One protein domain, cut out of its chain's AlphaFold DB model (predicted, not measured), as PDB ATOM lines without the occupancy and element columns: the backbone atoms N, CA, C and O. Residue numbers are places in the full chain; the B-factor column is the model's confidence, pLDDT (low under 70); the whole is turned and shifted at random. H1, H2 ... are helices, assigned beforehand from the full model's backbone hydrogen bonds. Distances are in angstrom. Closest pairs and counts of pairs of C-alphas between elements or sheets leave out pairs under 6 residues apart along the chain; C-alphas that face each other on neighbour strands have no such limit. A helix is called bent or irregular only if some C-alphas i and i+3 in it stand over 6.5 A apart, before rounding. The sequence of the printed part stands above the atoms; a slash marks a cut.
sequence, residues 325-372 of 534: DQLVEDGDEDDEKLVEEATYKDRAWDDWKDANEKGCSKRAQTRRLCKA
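This is residues 325 to 372 of the 534 residues of the protein "WRKY transcription factor 19" of Phytophthora nicotianae (UniProt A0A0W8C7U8). One long straight helix, H2, makes much of the length of a thin rod; the short helix H1 folds back beside its first end, and a loop of residues 356 to 372 with no named element extends the rod beyond its other end. Both end parts turn to the same side of H2, and the stretch of H2 between them is bare. The printed part has 48 residues, with two named helices in the order H1, H2 and no named strand; its class is all helix. It is extended, with a radius of gyration of the C-alphas of 15.0 A and spans of 44 by 18 by 12 A.

H2, residues 336 to 355, is the longest helix, and its residues 343 to 349 stand free. H1, residues 325 to 330, is close to H2 but not clearly touching it, with 2 pairs of C-alphas within 8 A. The closest C-alphas of the two are those of Leu 327 and Val 339, 7.7 A apart. They run opposite ways at a shallow tilt of 31 degrees, centre to centre 14.7 A. In both helices each O i to N i+4 pair is within hydrogen-bond range.

H2 begins at C-alpha 336, (-9.415, 46.426, -13.463), and ends at C-alpha 355, (-22.974, 23.220, -3.384), 28.7 A from first to last C-alpha. H1 begins at C-alpha 325, (-22.656, 45.654, -8.048), and has 6 residues. Neither helix is bent.

The two C-alphas farthest apart are those of Asp 334 and Thr 366, 44.4 A. The printed part has no cut, and the link from H1 to H2, 5 residues, is tight. The mean pLDDT of the printed part is 78.2; residues 353 to 354 and 357 to 362 are under 70.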
ATOM      1  N   ASP A 325     -21.555  44.685  -8.212       79.50
ATOM      2  CA  ASP A 325     -22.656  45.654  -8.048       79.50
ATOM      3  C   ASP A 325     -22.313  46.816  -7.092       79.50
ATOM      4  O   ASP A 325     -22.811  47.924  -7.268       79.50
ATOM      5  N   GLN A 326     -21.464  46.573  -6.086       82.69
ATOM      6  CA  GLN A 326     -21.028  47.603  -5.137       82.69
ATOM      7  C   GLN A 326     -19.977  48.528  -5.759       82.69
ATOM      8  O   GLN A 326     -20.001  49.718  -5.484       82.69
ATOM      9  N   LEU A 327     -19.104  48.016  -6.638       83.62
ATOM     10  CA  LEU A 327     -18.164  48.864  -7.385       83.62
ATOM     11  C   LEU A 327     -18.907  49.836  -8.309       83.62
ATOM     12  O   LEU A 327     -18.504  50.987  -8.419       83.62
ATOM     13  N   VAL A 328     -19.997  49.388  -8.945       83.62
ATOM     14  CA  VAL A 328     -20.822  50.238  -9.824       83.62
ATOM     15  C   VAL A 328     -21.495  51.364  -9.033       83.62
ATOM     16  O   VAL A 328     -21.547  52.497  -9.498       83.62
ATOM     17  N   GLU A 329     -22.008  51.071  -7.834       83.81
ATOM     18  CA  GLU A 329     -22.615  52.087  -6.960       83.81
ATOM     19  C   GLU A 329     -21.580  53.108  -6.460       83.81
ATOM     20  O   GLU A 329     -21.881  54.302  -6.405       83.81
ATOM     21  N   ASP A 330     -20.363  52.647  -6.163       80.19
ATOM     22  CA  ASP A 330     -19.251  53.480  -5.698       80.19
ATOM     23  C   ASP A 330     -18.548  54.253  -6.841       80.19
ATOM     24  O   ASP A 330     -17.789  55.182  -6.570       80.19
ATOM     25  N   GLY A 331     -18.801  53.908  -8.112       82.94
ATOM     26  CA  GLY A 331     -18.128  54.494  -9.282       82.94
ATOM     27  C   GLY A 331     -16.707  53.967  -9.532       82.94
ATOM     28  O   GLY A 331     -15.969  54.549 -10.320       82.94
ATOM     29  N   ASP A 332     -16.333  52.856  -8.891       81.50
ATOM     30  CA  ASP A 332     -15.011  52.213  -8.966       81.50
ATOM     31  C   ASP A 332     -14.950  51.122 -10.067       81.50
ATOM     32  O   ASP A 332     -14.107  50.224 -10.032       81.50
ATOM     33  N   GLU A 333     -15.869  51.145 -11.038       79.25
ATOM     34  CA  GLU A 333     -15.990  50.111 -12.082       79.25
ATOM     35  C   GLU A 333     -14.824  50.082 -13.086       79.25
ATOM     36  O   GLU A 333     -14.626  49.070 -13.762       79.25
ATOM     37  N   ASP A 334     -14.028  51.154 -13.134       84.00
ATOM     38  CA  ASP A 334     -12.863  51.302 -14.014       84.00
ATOM     39  C   ASP A 334     -11.570  50.684 -13.436       84.00
ATOM     40  O   ASP A 334     -10.577  50.537 -14.154       84.00
ATOM     41  N   ASP A 335     -11.544  50.298 -12.152       84.75
ATOM     42  CA  ASP A 335     -10.377  49.631 -11.556       84.75
ATOM     43  C   ASP A 335     -10.359  48.138 -11.928       84.75
ATOM     44  O   ASP A 335     -11.019  47.296 -11.308       84.75
ATOM     45  N   GLU A 336      -9.552  47.794 -12.939       84.31
ATOM     46  CA  GLU A 336      -9.415  46.426 -13.463       84.31
ATOM     47  C   GLU A 336      -9.130  45.378 -12.374       84.31
ATOM     48  O   GLU A 336      -9.624  44.248 -12.446       84.31
ATOM     49  N   LYS A 337      -8.359  45.736 -11.338       85.38
ATOM     50  CA  LYS A 337      -7.965  44.807 -10.274       85.38
ATOM     51  C   LYS A 337      -9.131  44.526  -9.330       85.38
ATOM     52  O   LYS A 337      -9.339  43.374  -8.936       85.38
ATOM     53  N   LEU A 338      -9.890  45.561  -8.970       82.94
ATOM     54  CA  LEU A 338     -11.086  45.409  -8.138       82.94
ATOM     55  C   LEU A 338     -12.171  44.624  -8.883       82.94
ATOM     56  O   LEU A 338     -12.810  43.746  -8.294       82.94
ATOM     57  N   VAL A 339     -12.325  44.872 -10.186       83.44
ATOM     58  CA  VAL A 339     -13.254  44.134 -11.047       83.44
ATOM     59  C   VAL A 339     -12.876  42.656 -11.129       83.44
ATOM     60  O   VAL A 339     -13.737  41.792 -10.943       83.44
ATOM     61  N   GLU A 340     -11.602  42.322 -11.347       86.69
ATOM     62  CA  GLU A 340     -11.157  40.926 -11.405       86.69
ATOM     63  C   GLU A 340     -11.430  40.191 -10.079       86.69
ATOM     64  O   GLU A 340     -12.014  39.098 -10.077       86.69
ATOM     65  N   GLU A 341     -11.105  40.810  -8.941       83.75
ATOM     66  CA  GLU A 341     -11.340  40.235  -7.615       83.75
ATOM     67  C   GLU A 341     -12.840  40.046  -7.318       83.75
ATOM     68  O   GLU A 341     -13.251  39.001  -6.792       83.75
ATOM     69  N   ALA A 342     -13.671  41.023  -7.689       85.44
ATOM     70  CA  ALA A 342     -15.123  40.937  -7.583       85.44
ATOM     71  C   ALA A 342     -15.680  39.790  -8.441       85.44
ATOM     72  O   ALA A 342     -16.454  38.965  -7.947       85.44
ATOM     73  N   THR A 343     -15.218  39.654  -9.690       84.06
ATOM     74  CA  THR A 343     -15.688  38.588 -10.592       84.06
ATOM     75  C   THR A 343     -15.340  37.192 -10.078       84.06
ATOM     76  O   THR A 343     -16.140  36.263 -10.211       84.06
ATOM     77  N   TYR A 344     -14.166  37.014  -9.462       86.38
ATOM     78  CA  TYR A 344     -13.784  35.735  -8.862       86.38
ATOM     79  C   TYR A 344     -14.699  35.374  -7.685       86.38
ATOM     80  O   TYR A 344     -15.119  34.223  -7.546       86.38
ATOM     81  N   LYS A 345     -15.068  36.360  -6.862       81.12
ATOM     82  CA  LYS A 345     -15.972  36.169  -5.718       81.12
ATOM     83  C   LYS A 345     -17.403  35.878  -6.139       81.12
ATOM     84  O   LYS A 345     -18.037  35.025  -5.520       81.12
ATOM     85  N   ASP A 346     -17.901  36.537  -7.179       81.06
ATOM     86  CA  ASP A 346     -19.241  36.261  -7.697       81.06
ATOM     87  C   ASP A 346     -19.337  34.826  -8.230       81.06
ATOM     88  O   ASP A 346     -20.268  34.104  -7.865       81.06
ATOM     89  N   ARG A 347     -18.312  34.346  -8.952       86.38
ATOM     90  CA  ARG A 347     -18.215  32.928  -9.349       86.38
ATOM     91  C   ARG A 347     -18.146  31.990  -8.143       86.38
ATOM     92  O   ARG A 347     -18.895  31.020  -8.080       86.38
ATOM     93  N   ALA A 348     -17.299  32.292  -7.157       83.38
ATOM     94  CA  ALA A 348     -17.162  31.471  -5.952       83.38
ATOM     95  C   ALA A 348     -18.464  31.404  -5.134       83.38
ATOM     96  O   ALA A 348     -18.780  30.380  -4.523       83.38
ATOM     97  N   TRP A 349     -19.239  32.488  -5.123       79.06
ATOM     98  CA  TRP A 349     -20.551  32.514  -4.495       79.06
ATOM     99  C   TRP A 349     -21.565  31.648  -5.235       79.06
ATOM    100  O   TRP A 349     -22.320  30.926  -4.582       79.06
ATOM    101  N   ASP A 350     -21.581  31.694  -6.565       74.62
ATOM    102  CA  ASP A 350     -22.444  30.835  -7.377       74.62
ATOM    103  C   ASP A 350     -22.099  29.350  -7.181       74.62
ATOM    104  O   ASP A 350     -22.993  28.541  -6.919       74.62
ATOM    105  N   ASP A 351     -20.809  29.005  -7.158       81.31
ATOM    106  CA  ASP A 351     -20.340  27.648  -6.855       81.31
ATOM    107  C   ASP A 351     -20.763  27.202  -5.446       81.31
ATOM    108  O   ASP A 351     -21.252  26.085  -5.238       81.31
ATOM    109  N   TRP A 352     -20.643  28.089  -4.452       80.25
ATOM    110  CA  TRP A 352     -21.113  27.818  -3.095       80.25
ATOM    111  C   TRP A 352     -22.637  27.642  -3.047       80.25
ATOM    112  O   TRP A 352     -23.126  26.740  -2.364       80.25
ATOM    113  N   LYS A 353     -23.412  28.453  -3.775       69.62
ATOM    114  CA  LYS A 353     -24.882  28.362  -3.857       69.62
ATOM    115  C   LYS A 353     -25.344  27.042  -4.469       69.62
ATOM    116  O   LYS A 353     -26.377  26.512  -4.044       69.62
ATOM    117  N   ASP A 354     -24.599  26.532  -5.439       67.62
ATOM    118  CA  ASP A 354     -24.857  25.245  -6.077       67.62
ATOM    119  C   ASP A 354     -24.445  24.068  -5.174       67.62
ATOM    120  O   ASP A 354     -25.151  23.058  -5.113       67.62
ATOM    121  N   ALA A 355     -23.375  24.211  -4.386       72.75
ATOM    122  CA  ALA A 355     -22.974  23.220  -3.384       72.75
ATOM    123  C   ALA A 355     -23.894  23.194  -2.142       72.75
ATOM    124  O   ALA A 355     -24.067  22.150  -1.507       72.75
ATOM    125  N   ASN A 356     -24.512  24.325  -1.783       73.12
ATOM    126  CA  ASN A 356     -25.343  24.460  -0.587       73.12
ATOM    127  C   ASN A 356     -26.831  24.282  -0.907       73.12
ATOM    128  O   ASN A 356     -27.573  25.222  -1.198       73.12
ATOM    129  N   GLU A 357     -27.293  23.046  -0.738       62.53
ATOM    130  CA  GLU A 357     -28.646  22.570  -1.029       62.53
ATOM    131  C   GLU A 357     -29.786  23.444  -0.437       62.53
ATOM    132  O   GLU A 357     -30.827  23.618  -1.077       62.53
ATOM    133  N   LYS A 358     -29.579  24.054   0.741       61.88
ATOM    134  CA  LYS A 358     -30.547  24.943   1.422       61.88
ATOM    135  C   LYS A 358     -30.414  26.437   1.067       61.88
ATOM    136  O   LYS A 358     -31.292  27.208   1.442       61.88
ATOM    137  N   GLY A 359     -29.350  26.848   0.367       62.09
ATOM    138  CA  GLY A 359     -29.047  28.248   0.010       62.09
ATOM    139  C   GLY A 359     -29.478  28.663  -1.407       62.09
ATOM    140  O   GLY A 359     -29.372  29.834  -1.794       62.09
ATOM    141  N   CYS A 360     -29.987  27.723  -2.203       68.94
ATOM    142  CA  CYS A 360     -30.462  28.000  -3.554       68.94
ATOM    143  C   CYS A 360     -31.742  28.851  -3.524       68.94
ATOM    144  O   CYS A 360     -32.760  28.443  -2.972       68.94
ATOM    145  N   SER A 361     -31.722  30.019  -4.173       65.31
ATOM    146  CA  SER A 361     -32.869  30.943  -4.254       65.31
ATOM    147  C   SER A 361     -33.964  30.475  -5.225       65.31
ATOM    148  O   SER A 361     -35.011  31.109  -5.347       65.31
ATOM    149  N   LYS A 362     -33.756  29.358  -5.934       69.06
ATOM    150  CA  LYS A 362     -34.757  28.780  -6.838       69.06
ATOM    151  C   LYS A 362     -35.896  28.171  -6.016       69.06
ATOM    152  O   LYS A 362     -35.654  27.444  -5.057       69.06
ATOM    153  N   ARG A 363     -37.146  28.419  -6.431       73.19
ATOM    154  CA  ARG A 363     -38.358  27.963  -5.725       73.19
ATOM    155  C   ARG A 363     -38.274  26.478  -5.350       73.19
ATOM    156  O   ARG A 363     -38.141  25.611  -6.219       73.19
ATOM    157  N   ALA A 364     -38.390  26.200  -4.055       78.19
ATOM    158  CA  ALA A 364     -38.411  24.846  -3.530       78.19
ATOM    159  C   ALA A 364     -39.663  24.082  -4.002       78.19
ATOM    160  O   ALA A 364     -40.767  24.626  -4.040       78.19
ATOM    161  N   GLN A 365     -39.478  22.813  -4.367       76.88
ATOM    162  CA  GLN A 365     -40.545  21.864  -4.678       76.88
ATOM    163  C   GLN A 365     -40.751  20.925  -3.475       76.88
ATOM    164  O   GLN A 365     -41.071  21.364  -2.372       76.88
ATOM    165  N   THR A 366     -40.571  19.618  -3.659       74.00
ATOM    166  CA  THR A 366     -40.686  18.612  -2.599       74.00
ATOM    167  C   THR A 366     -39.413  18.578  -1.745       74.00
ATOM    168  O   THR A 366     -38.324  18.829  -2.252       74.00
ATOM    169  N   ARG A 367     -39.540  18.244  -0.450       73.62
ATOM    170  CA  ARG A 367     -38.425  18.170   0.523       73.62
ATOM    171  C   ARG A 367     -37.679  19.493   0.761       73.62
ATOM    172  O   ARG A 367     -36.581  19.474   1.295       73.62
ATOM    173  N   ARG A 368     -38.298  20.634   0.424       73.81
ATOM    174  CA  ARG A 368     -37.698  21.985   0.480       73.81
ATOM    175  C   ARG A 368     -36.500  22.186  -0.466       73.81
ATOM    176  O   ARG A 368     -35.707  23.091  -0.255       73.81
ATOM    177  N   LEU A 369     -36.409  21.382  -1.527       78.88
ATOM    178  CA  LEU A 369     -35.313  21.407  -2.499       78.88
ATOM    179  C   LEU A 369     -35.788  21.918  -3.855       78.88
ATOM    180  O   LEU A 369     -36.929  21.671  -4.253       78.88
ATOM    181  N   CYS A 370     -34.924  22.614  -4.588       81.94
ATOM    182  CA  CYS A 370     -35.214  23.029  -5.958       81.94
ATOM    183  C   CYS A 370     -35.036  21.854  -6.940       81.94
ATOM    184  O   CYS A 370     -34.408  20.845  -6.621       81.94
ATOM    185  N   LYS A 371     -35.552  21.976  -8.171       80.94
ATOM    186  CA  LYS A 371     -35.486  20.913  -9.197       80.94
ATOM    187  C   LYS A 371     -34.055  20.435  -9.505       80.94
ATOM    188  O   LYS A 371     -33.862  19.255  -9.792       80.94
ATOM    189  N   ALA A 372     -33.072  21.339  -9.463       72.81
ATOM    190  CA  ALA A 372     -31.663  21.011  -9.697       72.81
ATOM    191  C   ALA A 372     -31.086  20.180  -8.540       72.81
ATOM    192  O   ALA A 372     -30.486  19.135  -8.772       72.81
TER     193      ALA A 372